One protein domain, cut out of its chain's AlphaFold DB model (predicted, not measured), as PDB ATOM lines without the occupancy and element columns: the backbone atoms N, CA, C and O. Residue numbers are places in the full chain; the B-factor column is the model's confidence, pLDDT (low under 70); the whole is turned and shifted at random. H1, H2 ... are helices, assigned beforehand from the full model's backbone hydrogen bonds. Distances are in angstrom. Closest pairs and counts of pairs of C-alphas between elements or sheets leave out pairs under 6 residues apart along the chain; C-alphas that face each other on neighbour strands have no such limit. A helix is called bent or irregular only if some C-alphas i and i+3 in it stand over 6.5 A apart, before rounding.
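What this domain is: This is residues 355 to 468 of the 998 residues of an uncharacterized protein of Planctomycetaceae bacterium SCGC AG-212-F19 (UniProt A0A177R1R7). The long, kinked helix H6 crosses the short helix H4 in the middle of the domain; H7 folds back along H6 on one side, and H2 lies near H4 on the other. H3 sits at one end of the longest axis, by the kink of H6, and two long unnamed links, residues 359 to 371 and 439 to 456, reach to the other end, while H5 sits beside H7. The printed part has 114 residues with seven named helices, H1 to H7 in order along the chain, and no named strand; its class is all helix. It is compact, with a radius of gyration of the C-alphas of 13.6 A and spans of 37 by 25 by 25 A.

How they stand to each other: Start at the longest helix, H6, residues 418 to 438. It has a kink of 101 degrees near residue 425 and is irregular, with C-alphas 421 and 424 9.5 A apart. H4, residues 398 to 405, touches it about perpendicular, at 75 degrees; look at Gly 402 and Ala 433, their closest C-alphas, 3.7 A apart. H4 and H6 are the hubs, touching three helices each. With residues 421 to 425 alone, H6 touches H3, residues 390 to 396, about perpendicular at 83 degrees; the closest C-alphas, of Lys 395 and Phe 422, are 5.2 A apart. H3 and H4 touch only at the corner, and only just, with 3 pairs of C-alphas within 8 A; the closest, of Leu 394 and Ala 401, are 4.9 A apart. With residues 430 to 437 alone, H6 touches H7, residues 457 to 466, at a steep tilt of 40 degrees, opposite ways, a helical hairpin; the closest C-alphas, of Leu 430 and Leu 463, are 6.6 A apart. H5, residues 410 to 413, only just touches H7, with 3 pairs of C-alphas within 8 A; the closest, of Pro 410 and Leu 459, are 4.8 A apart. H1, residues 355 to 358, only just touches H4, also with 3 pairs; the closest C-alphas, of Ser 355 and Ala 403, are 6.4 A apart. H2, residues 372 to 385, is close to H4 but not clearly touching, with the C-alphas of Lys 381 and Val 404 closest at 6.4 A. H2 and H7 are apart. Every O i to N i+4 pair is within hydrogen-bond range in H2, H4 and H7, against 2 of 3 in H3 and 12 of 17 in H6; H1 and H5 are too short for such a pair.

Where its parts are: Find C-alpha 418 at (-34.336, -12.620, 25.777); from there H6 runs 19.9 A to C-alpha 438 at (-45.764, -10.019, 41.914). H2 spans 20.1 A and H7 14.4 A, ending at C-alpha 466 at (-42.564, -13.157, 26.821).

The domain as a whole: The two C-alphas farthest apart, of Lys 366 and Lys 420, are 38.8 A apart. The printed part has no cut; the links H1 to H2 and H6 to H7 are long. Mean pLDDT of the printed part is 80.5, and residues 357 to 372 and 444 to 449 of the model are under 70.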
ATOM      1  N   SER A 355     -31.639  -9.785  46.712       75.81
ATOM      2  CA  SER A 355     -32.905 -10.298  46.176       75.81
ATOM      3  C   SER A 355     -33.483 -11.407  47.045       75.81
ATOM      4  O   SER A 355     -34.667 -11.376  47.342       75.81
ATOM      5  N   SER A 356     -32.664 -12.339  47.529       71.69
ATOM      6  CA  SER A 356     -33.115 -13.411  48.427       71.69
ATOM      7  C   SER A 356     -33.581 -12.906  49.800       71.69
ATOM      8  O   SER A 356     -34.371 -13.579  50.459       71.69
ATOM      9  N   ARG A 357     -33.129 -11.713  50.218       67.88
ATOM     10  CA  ARG A 357     -33.572 -11.033  51.450       67.88
ATOM     11  C   ARG A 357     -34.800 -10.153  51.251       67.88
ATOM     12  O   ARG A 357     -35.659 -10.093  52.123       67.88
ATOM     13  N   THR A 358     -34.850  -9.440  50.129       59.53
ATOM     14  CA  THR A 358     -35.848  -8.394  49.846       59.53
ATOM     15  C   THR A 358     -37.073  -8.915  49.113       59.53
ATOM     16  O   THR A 358     -38.169  -8.389  49.290       59.53
ATOM     17  N   LEU A 359     -36.910  -9.965  48.314       55.03
ATOM     18  CA  LEU A 359     -37.997 -10.776  47.799       55.03
ATOM     19  C   LEU A 359     -38.182 -11.876  48.842       55.03
ATOM     20  O   LEU A 359     -37.484 -12.889  48.768       55.03
ATOM     21  N   PRO A 360     -39.057 -11.710  49.858       51.00
ATOM     22  CA  PRO A 360     -39.391 -12.836  50.708       51.00
ATOM     23  C   PRO A 360     -39.924 -13.880  49.751       51.00
ATOM     24  O   PRO A 360     -40.973 -13.652  49.143       51.00
ATOM     25  N   LEU A 361     -39.185 -14.979  49.583       45.91
ATOM     26  CA  LEU A 361     -39.480 -15.923  48.519       45.91
ATOM     27  C   LEU A 361     -40.976 -16.263  48.522       45.91
ATOM     28  O   LEU A 361     -41.547 -16.335  47.442       45.91
ATOM     29  N   TYR A 362     -41.650 -16.329  49.690       48.41
ATOM     30  CA  TYR A 362     -43.114 -16.450  49.769       48.41
ATOM     31  C   TYR A 362     -43.747 -15.879  51.049       48.41
ATOM     32  O   TYR A 362     -44.570 -16.535  51.690       48.41
ATOM     33  N   GLY A 363     -43.489 -14.610  51.371       43.31
ATOM     34  CA  GLY A 363     -44.398 -13.836  52.238       43.31
ATOM     35  C   GLY A 363     -44.223 -13.951  53.754       43.31
ATOM     36  O   GLY A 363     -45.196 -13.794  54.485       43.31
ATOM     37  N   MET A 364     -42.998 -14.126  54.246       38.88
ATOM     38  CA  MET A 364     -42.657 -13.658  55.592       38.88
ATOM     39  C   MET A 364     -41.895 -12.339  55.494       38.88
ATOM     40  O   MET A 364     -40.677 -12.303  55.613       38.88
ATOM     41  N   VAL A 365     -42.618 -11.233  55.306       41.03
ATOM     42  CA  VAL A 365     -42.086  -9.920  55.688       41.03
ATOM     43  C   VAL A 365     -42.186  -9.869  57.212       41.03
ATOM     44  O   VAL A 365     -43.172  -9.392  57.761       41.03
ATOM     45  N   LYS A 366     -41.218 -10.466  57.918       38.19
ATOM     46  CA  LYS A 366     -41.126 -10.284  59.377       38.19
ATOM     47  C   LYS A 366     -40.644  -8.876  59.748       38.19
ATOM     48  O   LYS A 366     -40.808  -8.490  60.897       38.19
ATOM     49  N   SER A 367     -40.092  -8.116  58.801       39.25
ATOM     50  CA  SER A 367     -39.706  -6.717  58.987       39.25
ATOM     51  C   SER A 367     -39.906  -5.953  57.673       39.25
ATOM     52  O   SER A 367     -39.640  -6.545  56.621       39.25
ATOM     53  N   PRO A 368     -40.404  -4.699  57.680       40.62
ATOM     54  CA  PRO A 368     -40.388  -3.846  56.494       40.62
ATOM     55  C   PRO A 368     -38.997  -3.863  55.851       40.62
ATOM     56  O   PRO A 368     -37.990  -3.873  56.556       40.62
ATOM     57  N   LEU A 369     -38.946  -3.877  54.514       47.00
ATOM     58  CA  LEU A 369     -37.712  -3.605  53.775       47.00
ATOM     59  C   LEU A 369     -37.059  -2.382  54.416       47.00
ATOM     60  O   LEU A 369     -37.692  -1.324  54.479       47.00
ATOM     61  N   SER A 370     -35.832  -2.518  54.918       49.25
ATOM     62  CA  SER A 370     -35.116  -1.337  55.374       49.25
ATOM     63  C   SER A 370     -35.023  -0.393  54.172       49.25
ATOM     64  O   SER A 370     -34.720  -0.839  53.063       49.25
ATOM     65  N   GLU A 371     -35.299   0.905  54.340       48.81
ATOM     66  CA  GLU A 371     -35.227   1.881  53.233       48.81
ATOM     67  C   GLU A 371     -33.856   1.879  52.514       48.81
ATOM     68  O   GLU A 371     -33.717   2.413  51.411       48.81
ATOM     69  N   ALA A 372     -32.835   1.276  53.136       49.41
ATOM     70  CA  ALA A 372     -31.499   1.084  52.594       49.41
ATOM     71  C   ALA A 372     -31.421   0.030  51.470       49.41
ATOM     72  O   ALA A 372     -30.605   0.194  50.561       49.41
ATOM     73  N   ASP A 373     -32.258  -1.013  51.478       71.38
ATOM     74  CA  ASP A 373     -32.120  -2.146  50.550       71.38
ATOM     75  C   ASP A 373     -32.515  -1.814  49.095       71.38
ATOM     76  O   ASP A 373     -31.782  -2.204  48.185       71.38
ATOM     77  N   PRO A 374     -33.578  -1.028  48.823       75.62
ATOM     78  CA  PRO A 374     -33.909  -0.604  47.460       75.62
ATOM     79  C   PRO A 374     -32.868   0.312  46.815       75.62
ATOM     80  O   PRO A 374     -32.541   0.155  45.638       75.62
ATOM     81  N   LYS A 375     -32.317   1.261  47.586       82.56
ATOM     82  CA  LYS A 375     -31.290   2.195  47.096       82.56
ATOM     83  C   LYS A 375     -29.993   1.465  46.767       82.56
ATOM     84  O   LYS A 375     -29.395   1.731  45.728       82.56
ATOM     85  N   LEU A 376     -29.585   0.533  47.629       85.06
ATOM     86  CA  LEU A 376     -28.428  -0.327  47.387       85.06
ATOM     87  C   LEU A 376     -28.641  -1.201  46.154       85.06
ATOM     88  O   LEU A 376     -27.770  -1.254  45.290       85.06
ATOM     89  N   PHE A 377     -29.807  -1.842  46.044       86.19
ATOM     90  CA  PHE A 377     -30.149  -2.649  44.880       86.19
ATOM     91  C   PHE A 377     -30.065  -1.831  43.585       86.19
ATOM     92  O   PHE A 377     -29.423  -2.260  42.630       86.19
ATOM     93  N   GLY A 378     -30.666  -0.635  43.567       85.94
ATOM     94  CA  GLY A 378     -30.606   0.285  42.431       85.94
ATOM     95  C   GLY A 378     -29.170   0.647  42.047       85.94
ATOM     96  O   GLY A 378     -28.802   0.492  40.887       85.94
ATOM     97  N   PHE A 379     -28.346   1.026  43.027       89.12
ATOM     98  CA  PHE A 379     -26.939   1.366  42.815       89.12
ATOM     99  C   PHE A 379     -26.130   0.204  42.215       89.12
ATOM    100  O   PHE A 379     -25.474   0.377  41.191       89.12
ATOM    101  N   LEU A 380     -26.206  -0.993  42.808       90.50
ATOM    102  CA  LEU A 380     -25.450  -2.161  42.336       90.50
ATOM    103  C   LEU A 380     -25.926  -2.652  40.967       90.50
ATOM    104  O   LEU A 380     -25.121  -3.105  40.156       90.50
ATOM    105  N   LYS A 381     -27.230  -2.549  40.698       92.12
ATOM    106  CA  LYS A 381     -27.806  -2.844  39.387       92.12
ATOM    107  C   LYS A 381     -27.244  -1.897  38.333       92.12
ATOM    108  O   LYS A 381     -26.793  -2.364  37.293       92.12
ATOM    109  N   ASP A 382     -27.273  -0.592  38.593       91.81
ATOM    110  CA  ASP A 382     -26.789   0.407  37.642       91.81
ATOM    111  C   ASP A 382     -25.284   0.246  37.398       91.81
ATOM    112  O   ASP A 382     -24.834   0.372  36.262       91.81
ATOM    113  N   GLU A 383     -24.514  -0.109  38.430       93.00
ATOM    114  CA  GLU A 383     -23.088  -0.409  38.295       93.00
ATOM    115  C   GLU A 383     -22.825  -1.672  37.463       93.00
ATOM    116  O   GLU A 383     -21.968  -1.655  36.581       93.00
ATOM    117  N   LEU A 384     -23.598  -2.743  37.672       93.12
ATOM    118  CA  LEU A 384     -23.494  -3.959  36.863       93.12
ATOM    119  C   LEU A 384     -23.863  -3.687  35.398       93.12
ATOM    120  O   LEU A 384     -23.175  -4.158  34.499       93.12
ATOM    121  N   LEU A 385     -24.918  -2.910  35.135       91.12
ATOM    122  CA  LEU A 385     -25.385  -2.618  33.773       91.12
ATOM    123  C   LEU A 385     -24.407  -1.762  32.950       91.12
ATOM    124  O   LEU A 385     -24.528  -1.744  31.723       91.12
ATOM    125  N   LYS A 386     -23.432  -1.095  33.585       92.50
ATOM    126  CA  LYS A 386     -22.323  -0.423  32.885       92.50
ATOM    127  C   LYS A 386     -21.327  -1.409  32.266       92.50
ATOM    128  O   LYS A 386     -20.650  -1.032  31.316       92.50
ATOM    129  N   SER A 387     -21.236  -2.639  32.781       91.06
ATOM    130  CA  SER A 387     -20.312  -3.661  32.275       91.06
ATOM    131  C   SER A 387     -20.838  -4.319  31.007       91.06
ATOM    132  O   SER A 387     -21.924  -4.882  30.977       91.06
ATOM    133  N   ASP A 388     -20.025  -4.386  29.968       90.19
ATOM    134  CA  ASP A 388     -20.293  -5.107  28.726       90.19
ATOM    135  C   ASP A 388     -20.470  -6.632  28.915       90.19
ATOM    136  O   ASP A 388     -21.018  -7.302  28.035       90.19
ATOM    137  N   LYS A 389     -20.130  -7.178  30.094       90.75
ATOM    138  CA  LYS A 389     -20.314  -8.596  30.460       90.75
ATOM    139  C   LYS A 389     -21.554  -8.884  31.301       90.75
ATOM    140  O   LYS A 389     -21.814 -10.052  31.606       90.75
ATOM    141  N   TRP A 390     -22.360  -7.878  31.656       91.19
ATOM    142  CA  TRP A 390     -23.504  -8.068  32.561       91.19
ATOM    143  C   TRP A 390     -24.448  -9.191  32.104       91.19
ATOM    144  O   TRP A 390     -24.953  -9.966  32.915       91.19
ATOM    145  N   LYS A 391     -24.637  -9.332  30.786       88.44
ATOM    146  CA  LYS A 391     -25.482 -10.369  30.176       88.44
ATOM    147  C   LYS A 391     -24.959 -11.780  30.433       88.44
ATOM    148  O   LYS A 391     -25.742 -12.665  30.770       88.44
ATOM    149  N   GLU A 392     -23.651 -11.987  30.285       88.00
ATOM    150  CA  GLU A 392     -23.014 -13.290  30.503       88.00
ATOM    151  C   GLU A 392     -23.112 -13.703  31.971       88.00
ATOM    152  O   GLU A 392     -23.450 -14.848  32.278       88.00
ATOM    153  N   VAL A 393     -22.902 -12.749  32.880       88.31
ATOM    154  CA  VAL A 393     -22.971 -13.008  34.319       88.31
ATOM    155  C   VAL A 393     -24.400 -13.298  34.772       88.31
ATOM    156  O   VAL A 393     -24.631 -14.280  35.479       88.31
ATOM    157  N   LEU A 394     -25.382 -12.506  34.332       87.62
ATOM    158  CA  LEU A 394     -26.787 -12.731  34.688       87.62
ATOM    159  C   LEU A 394     -27.340 -14.030  34.084       87.62
ATOM    160  O   LEU A 394     -28.169 -14.689  34.712       87.62
ATOM    161  N   LYS A 395     -26.841 -14.474  32.924       88.06
ATOM    162  CA  LYS A 395     -27.198 -15.786  32.357       88.06
ATOM    163  C   LYS A 395     -26.850 -16.945  33.296       88.06
ATOM    164  O   LYS A 395     -27.611 -17.905  33.370       88.06
ATOM    165  N   ALA A 396     -25.746 -16.847  34.038       87.25
ATOM    166  CA  ALA A 396     -25.352 -17.854  35.023       87.25
ATOM    167  C   ALA A 396     -26.138 -17.761  36.346       87.25
ATOM    168  O   ALA A 396     -26.111 -18.711  37.130       87.25
ATOM    169  N   LYS A 397     -26.851 -16.650  36.597       88.94
ATOM    170  CA  LYS A 397     -27.522 -16.352  37.875       88.94
ATOM    171  C   LYS A 397     -28.978 -15.917  37.674       88.94
ATOM    172  O   LYS A 397     -29.293 -14.729  37.756       88.94
ATOM    173  N   PRO A 398     -29.900 -16.869  37.437       86.88
ATOM    174  CA  PRO A 398     -31.277 -16.548  37.073       86.88
ATOM    175  C   PRO A 398     -32.049 -15.728  38.114       86.88
ATOM    176  O   PRO A 398     -32.912 -14.944  37.732       86.88
ATOM    177  N   VAL A 399     -31.734 -15.880  39.406       84.31
ATOM    178  CA  VAL A 399     -32.371 -15.115  40.494       84.31
ATOM    179  C   VAL A 399     -31.966 -13.641  40.423       84.31
ATOM    180  O   VAL A 399     -32.835 -12.772  40.364       84.31
ATOM    181  N   ALA A 400     -30.658 -13.357  40.344       86.19
ATOM    182  CA  ALA A 400     -30.149 -12.000  40.142       86.19
ATOM    183  C   ALA A 400     -30.692 -11.389  38.844       86.19
ATOM    184  O   ALA A 400     -31.160 -10.253  38.839       86.19
ATOM    185  N   ALA A 401     -30.692 -12.162  37.755       89.38
ATOM    186  CA  ALA A 401     -31.218 -11.726  36.468       89.38
ATOM    187  C   ALA A 401     -32.696 -11.338  36.559       89.38
ATOM    188  O   ALA A 401     -33.084 -10.274  36.078       89.38
ATOM    189  N   GLY A 402     -33.504 -12.172  37.219       88.69
ATOM    190  CA  GLY A 402     -34.917 -11.908  37.450       88.69
ATOM    191  C   GLY A 402     -35.148 -10.612  38.224       88.69
ATOM    192  O   GLY A 402     -35.966  -9.791  37.814       88.69
ATOM    193  N   ALA A 403     -34.388 -10.383  39.295       86.62
ATOM    194  CA  ALA A 403     -34.488  -9.161  40.088       86.62
ATOM    195  C   ALA A 403     -34.032  -7.906  39.324       86.62
ATOM    196  O   ALA A 403     -34.666  -6.855  39.417       86.62
ATOM    197  N   VAL A 404     -32.953  -7.999  38.538       88.94
ATOM    198  CA  VAL A 404     -32.502  -6.893  37.679       88.94
ATOM    199  C   VAL A 404     -33.605  -6.546  36.683       88.94
ATOM    200  O   VAL A 404     -34.072  -5.407  36.667       88.94
ATOM    201  N   ILE A 405     -34.097  -7.535  35.931       91.19
ATOM    202  CA  ILE A 405     -35.155  -7.356  34.926       91.19
ATOM    203  C   ILE A 405     -36.439  -6.809  35.552       91.19
ATOM    204  O   ILE A 405     -37.064  -5.931  34.963       91.19
ATOM    205  N   SER A 406     -36.812  -7.249  36.759       89.19
ATOM    206  CA  SER A 406     -38.016  -6.777  37.460       89.19
ATOM    207  C   SER A 406     -37.969  -5.301  37.871       89.19
ATOM    208  O   SER A 406     -38.980  -4.770  38.336       89.19
ATOM    209  N   SER A 407     -36.812  -4.648  37.741       88.00
ATOM    210  CA  SER A 407     -36.573  -3.245  38.101       88.00
ATOM    211  C   SER A 407     -36.165  -2.361  36.912       88.00
ATOM    212  O   SER A 407     -35.905  -1.168  37.092       88.00
ATOM    213  N   MET A 408     -36.065  -2.936  35.710       89.19
ATOM    214  CA  MET A 408     -35.727  -2.205  34.488       89.19
ATOM    215  C   MET A 408     -36.935  -1.449  33.935       89.19
ATOM    216  O   MET A 408     -38.088  -1.759  34.240       89.19
ATOM    217  N   ASP A 409     -36.663  -0.444  33.105       88.75
ATOM    218  CA  ASP A 409     -37.717   0.255  32.383       88.75
ATOM    219  C   ASP A 409     -38.332  -0.673  31.312       88.75
ATOM    220  O   ASP A 409     -37.578  -1.259  30.524       88.75
ATOM    221  N   PRO A 410     -39.670  -0.830  31.245       90.62
ATOM    222  CA  PRO A 410     -40.317  -1.623  30.201       90.62
ATOM    223  C   PRO A 410     -39.944  -1.173  28.781       90.62
ATOM    224  O   PRO A 410     -39.822  -2.022  27.896       90.62
ATOM    225  N   ASP A 411     -39.696   0.121  28.550       90.00
ATOM    226  CA  ASP A 411     -39.301   0.621  27.229       90.00
ATOM    227  C   ASP A 411     -37.894   0.165  26.825       90.00
ATOM    228  O   ASP A 411     -37.635  -0.032  25.638       90.00
ATOM    229  N   ALA A 412     -37.005  -0.072  27.796       88.81
ATOM    230  CA  ALA A 412     -35.686  -0.654  27.549       88.81
ATOM    231  C   ALA A 412     -35.755  -2.166  27.261       88.81
ATOM    232  O   ALA A 412     -34.832  -2.727  26.670       88.81
ATOM    233  N   LEU A 413     -36.840  -2.830  27.674       91.50
ATOM    234  CA  LEU A 413     -37.023  -4.275  27.527       91.50
ATOM    235  C   LEU A 413     -37.909  -4.681  26.343       91.50
ATOM    236  O   LEU A 413     -37.911  -5.856  25.973       91.50
ATOM    237  N   LYS A 414     -38.654  -3.753  25.732       91.69
ATOM    238  CA  LYS A 414     -39.600  -4.066  24.644       91.69
ATOM    239  C   LYS A 414     -38.930  -4.775  23.454       91.69
ATOM    240  O   LYS A 414     -39.445  -5.787  22.974       91.69
ATOM    241  N   ASP A 415     -37.740  -4.302  23.081       89.94
ATOM    242  CA  ASP A 415     -36.924  -4.805  21.968       89.94
ATOM    243  C   ASP A 415     -35.800  -5.744  22.447       89.94
ATOM    244  O   ASP A 415     -34.907  -6.116  21.686       89.94
ATOM    245  N   PHE A 416     -35.815  -6.127  23.728       91.00
ATOM    246  CA  PHE A 416     -34.792  -6.989  24.299       91.00
ATOM    247  C   PHE A 416     -34.972  -8.434  23.825       91.00
ATOM    248  O   PHE A 416     -36.003  -9.074  24.057       91.00
ATOM    249  N   ASP A 417     -33.937  -8.968  23.176       92.06
ATOM    250  CA  ASP A 417     -33.891 -10.355  22.721       92.06
ATOM    251  C   ASP A 417     -33.488 -11.282  23.882       92.06
ATOM    252  O   ASP A 417     -32.307 -11.560  24.134       92.06
ATOM    253  N   PHE A 418     -34.500 -11.716  24.638       92.06
ATOM    254  CA  PHE A 418     -34.336 -12.620  25.777       92.06
ATOM    255  C   PHE A 418     -33.808 -14.001  25.362       92.06
ATOM    256  O   PHE A 418     -33.049 -14.603  26.122       92.06
ATOM    257  N   ASP A 419     -34.171 -14.482  24.170       91.00
ATOM    258  CA  ASP A 419     -33.723 -15.770  23.635       91.00
ATOM    259  C   ASP A 419     -32.225 -15.743  23.345       91.00
ATOM    260  O   ASP A 419     -31.470 -16.564  23.871       91.00
ATOM    261  N   LYS A 420     -31.763 -14.737  22.600       92.06
ATOM    262  CA  LYS A 420     -30.336 -14.556  22.319       92.06
ATOM    263  C   LYS A 420     -29.522 -14.306  23.585       92.06
ATOM    264  O   LYS A 420     -28.389 -14.773  23.683       92.06
ATOM    265  N   THR A 421     -30.079 -13.571  24.549       89.81
ATOM    266  CA  THR A 421     -29.333 -13.178  25.753       89.81
ATOM    267  C   THR A 421     -29.219 -14.313  26.770       89.81
ATOM    268  O   THR A 421     -28.122 -14.602  27.245       89.81
ATOM    269  N   PHE A 422     -30.325 -14.983  27.100       90.25
ATOM    270  CA  PHE A 422     -30.353 -15.977  28.178       90.25
ATOM    271  C   PHE A 422     -30.334 -17.426  27.687       90.25
ATOM    272  O   PHE A 422     -30.031 -18.322  28.480       90.25
ATOM    273  N   GLY A 423     -30.594 -17.676  26.399       90.38
ATOM    274  CA  GLY A 423     -30.695 -19.024  25.835       90.38
ATOM    275  C   GLY A 423     -31.628 -19.904  26.669       90.38
ATOM    276  O   GLY A 423     -32.708 -19.476  27.073       90.38
ATOM    277  N   ASP A 424     -31.152 -21.091  27.036       87.25
ATOM    278  CA  ASP A 424     -31.908 -22.078  27.821       87.25
ATOM    279  C   ASP A 424     -32.355 -21.579  29.210       87.25
ATOM    280  O   ASP A 424     -33.281 -22.127  29.810       87.25
ATOM    281  N   SER A 425     -31.725 -20.522  29.738       87.00
ATOM    282  CA  SER A 425     -32.095 -19.938  31.034       87.00
ATOM    283  C   SER A 425     -33.236 -18.921  30.946       87.00
ATOM    284  O   SER A 425     -33.748 -18.521  31.994       87.00
ATOM    285  N   LYS A 426     -33.676 -18.527  29.740       91.31
ATOM    286  CA  LYS A 426     -34.701 -17.491  29.509       91.31
ATOM    287  C   LYS A 426     -35.935 -17.672  30.384       91.31
ATOM    288  O   LYS A 426     -36.285 -16.779  31.149       91.31
ATOM    289  N   ASP A 427     -36.582 -18.830  30.293       88.69
ATOM    290  CA  ASP A 427     -37.853 -19.069  30.985       88.69
ATOM    291  C   ASP A 427     -37.696 -18.990  32.505       88.69
ATOM    292  O   ASP A 427     -38.599 -18.544  33.207       88.69
ATOM    293  N   ARG A 428     -36.539 -19.419  33.029       87.31
ATOM    294  CA  ARG A 428     -36.243 -19.323  34.459       87.31
ATOM    295  C   ARG A 428     -36.043 -17.869  34.869       87.31
ATOM    296  O   ARG A 428     -36.625 -17.459  35.860       87.31
ATOM    297  N   VAL A 429     -35.279 -17.097  34.099       90.38
ATOM    298  CA  VAL A 429     -35.052 -15.666  34.347       90.38
ATOM    299  C   VAL A 429     -36.371 -14.885  34.329       90.38
ATOM    300  O   VAL A 429     -36.643 -14.115  35.247       90.38
ATOM    301  N   LEU A 430     -37.223 -15.118  33.325       92.62
ATOM    302  CA  LEU A 430     -38.539 -14.480  33.231       92.62
ATOM    303  C   LEU A 430     -39.464 -14.896  34.384       92.62
ATOM    304  O   LEU A 430     -40.176 -14.054  34.929       92.62
ATOM    305  N   ALA A 431     -39.431 -16.170  34.791       90.25
ATOM    306  CA  ALA A 431     -40.173 -16.653  35.952       90.25
ATOM    307  C   ALA A 431     -39.731 -15.949  37.249       90.25
ATOM    308  O   ALA A 431     -40.581 -15.453  37.985       90.25
ATOM    309  N   GLU A 432     -38.421 -15.852  37.509       88.69
ATOM    310  CA  GLU A 432     -37.873 -15.128  38.672       88.69
ATOM    311  C   GLU A 432     -38.252 -13.638  38.632       88.69
ATOM    312  O   GLU A 432     -38.644 -13.067  39.651       88.69
ATOM    313  N   ALA A 433     -38.224 -13.010  37.450       90.94
ATOM    314  CA  ALA A 433     -38.645 -11.622  37.285       90.94
ATOM    315  C   ALA A 433     -40.129 -11.423  37.623       90.94
ATOM    316  O   ALA A 433     -40.470 -10.523  38.387       90.94
ATOM    317  N   LEU A 434     -41.022 -12.277  37.115       92.44
ATOM    318  CA  LEU A 434     -42.460 -12.195  37.395       92.44
ATOM    319  C   LEU A 434     -42.781 -12.433  38.871       92.44
ATOM    320  O   LEU A 434     -43.610 -11.722  39.437       92.44
ATOM    321  N   LEU A 435     -42.107 -13.390  39.510       87.31
ATOM    322  CA  LEU A 435     -42.221 -13.625  40.952       87.31
ATOM    323  C   LEU A 435     -41.736 -12.418  41.756       87.31
ATOM    324  O   LEU A 435     -42.359 -12.045  42.750       87.31
ATOM    325  N   SER A 436     -40.649 -11.787  41.308       85.19
ATOM    326  CA  SER A 436     -40.131 -10.567  41.911       85.19
ATOM    327  C   SER A 436     -41.135  -9.416  41.799       85.19
ATOM    328  O   SER A 436     -41.413  -8.763  42.799       85.19
ATOM    329  N   ILE A 437     -41.738  -9.201  40.623       88.44
ATOM    330  CA  ILE A 437     -42.756  -8.156  40.412       88.44
ATOM    331  C   ILE A 437     -44.009  -8.423  41.247       88.44
ATOM    332  O   ILE A 437     -44.515  -7.507  41.891       88.44
ATOM    333  N   ALA A 438     -44.506  -9.663  41.260       87.75
ATOM    334  CA  ALA A 438     -45.764 -10.019  41.914       87.75
ATOM    335  C   ALA A 438     -45.775  -9.736  43.424       87.75
ATOM    336  O   ALA A 438     -46.827  -9.450  43.991       87.75
ATOM    337  N   ASN A 439     -44.605  -9.802  44.064       82.38
ATOM    338  CA  ASN A 439     -44.440  -9.551  45.494       82.38
ATOM    339  C   ASN A 439     -44.219  -8.066  45.844       82.38
ATOM    340  O   ASN A 439     -44.116  -7.742  47.027       82.38
ATOM    341  N   LYS A 440     -44.177  -7.153  44.861       83.50
ATOM    342  CA  LYS A 440     -44.065  -5.707  45.106       83.50
ATOM    343  C   LYS A 440     -45.448  -5.081  45.348       83.50
ATOM    344  O   LYS A 440     -46.388  -5.400  44.620       83.50
ATOM    345  N   PRO A 441     -45.614  -4.187  46.340       78.12
ATOM    346  CA  PRO A 441     -46.866  -3.464  46.549       78.12
ATOM    347  C   PRO A 441     -47.262  -2.601  45.340       78.12
ATOM    348  O   PRO A 441     -46.418  -2.090  44.603       78.12
ATOM    349  N   VAL A 442     -48.570  -2.392  45.176       72.62
ATOM    350  CA  VAL A 442     -49.126  -1.455  44.188       72.62
ATOM    351  C   VAL A 442     -48.768  -0.008  44.580       72.62
ATOM    352  O   VAL A 442     -48.885   0.331  45.764       72.62
ATOM    353  N   PRO A 443     -48.385   0.872  43.632       71.19
ATOM    354  CA  PRO A 443     -48.119   2.282  43.915       71.19
ATOM    355  C   PRO A 443     -49.314   2.981  44.580       71.19
ATOM    356  O   PRO A 443     -50.444   2.928  44.086       71.19
ATOM    357  N   MET A 444     -49.079   3.703  45.679       56.06
ATOM    358  CA  MET A 444     -50.088   4.604  46.241       56.06
ATOM    359  C   MET A 444     -50.126   5.890  45.400       56.06
ATOM    360  O   MET A 444     -49.208   6.695  45.476       56.06
ATOM    361  N   LYS A 445     -51.205   6.098  44.630       56.31
ATOM    362  CA  LYS A 445     -51.475   7.285  43.784       56.31
ATOM    363  C   LYS A 445     -50.576   7.438  42.540       56.31
ATOM    364  O   LYS A 445     -49.659   8.248  42.521       56.31
ATOM    365  N   GLY A 446     -50.941   6.754  41.454       53.31
ATOM    366  CA  GLY A 446     -50.737   7.200  40.061       53.31
ATOM    367  C   GLY A 446     -49.312   7.257  39.488       53.31
ATOM    368  O   GLY A 446     -49.182   7.184  38.272       53.31
ATOM    369  N   ASN A 447     -48.265   7.325  40.312       55.66
ATOM    370  CA  ASN A 447     -46.873   7.345  39.873       55.66
ATOM    371  C   ASN A 447     -46.112   6.157  40.465       55.66
ATOM    372  O   ASN A 447     -46.036   6.011  41.684       55.66
ATOM    373  N   VAL A 448     -45.519   5.337  39.593       60.88
ATOM    374  CA  VAL A 448     -44.485   4.368  39.979       60.88
ATOM    375  C   VAL A 448     -43.230   5.183  40.281       60.88
ATOM    376  O   VAL A 448     -42.527   5.602  39.364       60.88
ATOM    377  N   THR A 449     -42.984   5.497  41.551       63.22
ATOM    378  CA  THR A 449     -41.830   6.328  41.935       63.22
ATOM    379  C   THR A 449     -40.543   5.513  42.037       63.22
ATOM    380  O   THR A 449     -39.463   6.081  41.921       63.22
ATOM    381  N   ASP A 450     -40.650   4.192  42.222       75.75
ATOM    382  CA  ASP A 450     -39.507   3.279  42.286       75.75
ATOM    383  C   ASP A 450     -39.901   1.836  41.902       75.75
ATOM    384  O   ASP A 450     -40.603   1.137  42.633       75.75
ATOM    385  N   ARG A 451     -39.413   1.364  40.747       78.25
ATOM    386  CA  ARG A 451     -39.662   0.001  40.232       78.25
ATOM    387  C   ARG A 451     -38.956  -1.090  41.038       78.25
ATOM    388  O   ARG A 451     -39.291  -2.266  40.888       78.25
ATOM    389  N   ALA A 452     -37.979  -0.755  41.882       72.38
ATOM    390  CA  ALA A 452     -37.373  -1.727  42.788       72.38
ATOM    391  C   ALA A 452     -38.354  -2.137  43.899       72.38
ATOM    392  O   ALA A 452     -38.343  -3.290  44.324       72.38
ATOM    393  N   THR A 453     -39.244  -1.228  44.308       72.56
ATOM    394  CA  THR A 453     -40.138  -1.408  45.462       72.56
ATOM    395  C   THR A 453     -41.612  -1.497  45.112       72.56
ATOM    396  O   THR A 453     -42.388  -1.965  45.939       72.56
ATOM    397  N   GLN A 454     -42.019  -1.084  43.913       82.06
ATOM    398  CA  GLN A 454     -43.421  -1.078  43.495       82.06
ATOM    399  C   GLN A 454     -43.646  -1.912  42.235       82.06
ATOM    400  O   GLN A 454     -42.772  -2.032  41.374       82.06
ATOM    401  N   LEU A 455     -44.843  -2.490  42.125       85.38
ATOM    402  CA  LEU A 455     -45.275  -3.186  40.919       85.38
ATOM    403  C   LEU A 455     -45.445  -2.176  39.773       85.38
ATOM    404  O   LEU A 455     -46.185  -1.202  39.905       85.38
ATOM    405  N   ASP A 456     -44.789  -2.440  38.641       89.12
ATOM    406  CA  ASP A 456     -45.003  -1.730  37.375       89.12
ATOM    407  C   ASP A 456     -45.909  -2.587  36.465       89.12
ATOM    408  O   ASP A 456     -45.459  -3.622  35.953       89.12
ATOM    409  N   PRO A 457     -47.178  -2.187  36.237       90.38
ATOM    410  CA  PRO A 457     -48.107  -2.949  35.403       90.38
ATOM    411  C   PRO A 457     -47.644  -3.112  33.951       90.38
ATOM    412  O   PRO A 457     -47.897  -4.150  33.339       90.38
ATOM    413  N   LYS A 458     -46.946  -2.115  33.383       91.88
ATOM    414  CA  LYS A 458     -46.449  -2.185  31.999       91.88
ATOM    415  C   LYS A 458     -45.345  -3.224  31.885       91.88
ATOM    416  O   LYS A 458     -45.356  -4.027  30.952       91.88
ATOM    417  N   LEU A 459     -44.426  -3.233  32.850       92.31
ATOM    418  CA  LEU A 459     -43.368  -4.235  32.915       92.31
ATOM    419  C   LEU A 459     -43.942  -5.638  33.132       92.31
ATOM    420  O   LEU A 459     -43.563  -6.564  32.421       92.31
ATOM    421  N   PHE A 460     -44.892  -5.790  34.059       94.06
ATOM    422  CA  PHE A 460     -45.569  -7.067  34.288       94.06
ATOM    423  C   PHE A 460     -46.206  -7.605  33.001       94.06
ATOM    424  O   PHE A 460     -45.971  -8.756  32.628       94.06
ATOM    425  N   LYS A 461     -46.962  -6.758  32.290       94.62
ATOM    426  CA  LYS A 461     -47.607  -7.116  31.024       94.62
ATOM    427  C   LYS A 461     -46.592  -7.553  29.967       94.62
ATOM    428  O   LYS A 461     -46.784  -8.607  29.364       94.62
ATOM    429  N   LEU A 462     -45.507  -6.794  29.793       94.50
ATOM    430  CA  LEU A 462     -44.434  -7.124  28.853       94.50
ATOM    431  C   LEU A 462     -43.820  -8.496  29.157       94.50
ATOM    432  O   LEU A 462     -43.724  -9.341  28.270       94.50
ATOM    433  N   LEU A 463     -43.418  -8.743  30.409       94.00
ATOM    434  CA  LEU A 463     -42.768 -10.004  30.781       94.00
ATOM    435  C   LEU A 463     -43.724 -11.193  30.692       94.00
ATOM    436  O   LEU A 463     -43.318 -12.267  30.251       94.00
ATOM    437  N   LYS A 464     -45.001 -11.001  31.045       94.50
ATOM    438  CA  LYS A 464     -46.045 -12.025  30.903       94.50
ATOM    439  C   LYS A 464     -46.154 -12.527  29.464       94.50
ATOM    440  O   LYS A 464     -46.221 -13.735  29.254       94.50
ATOM    441  N   GLU A 465     -46.139 -11.615  28.494       93.44
ATOM    442  CA  GLU A 465     -46.234 -11.928  27.061       93.44
ATOM    443  C   GLU A 465     -44.971 -12.616  26.510       93.44
ATOM    444  O   GLU A 465     -45.043 -13.314  25.501       93.44
ATOM    445  N   LYS A 466     -43.819 -12.471  27.182       92.75
ATOM    446  CA  LYS A 466     -42.564 -13.157  26.821       92.75
ATOM    447  C   LYS A 466     -42.459 -14.576  27.394       92.75
ATOM    448  O   LYS A 466     -41.604 -15.337  26.945       92.75
ATOM    449  N   VAL A 467     -43.303 -14.945  28.363       90.56
ATOM    450  CA  VAL A 467     -43.356 -16.304  28.922       90.56
ATOM    451  C   VAL A 467     -44.345 -17.166  28.122       90.56
ATOM    452  O   VAL A 467     -45.523 -16.797  28.022       90.56
ATOM    453  N   PRO A 468     -43.915 -18.330  27.591       86.69
ATOM    454  CA  PRO A 468     -44.810 -19.239  26.879       86.69
ATOM    455  C   PRO A 468     -45.983 -19.695  27.757       86.69
ATOM    456  O   PRO A 468     -45.826 -19.917  28.961       86.69
TER     457      PRO A 468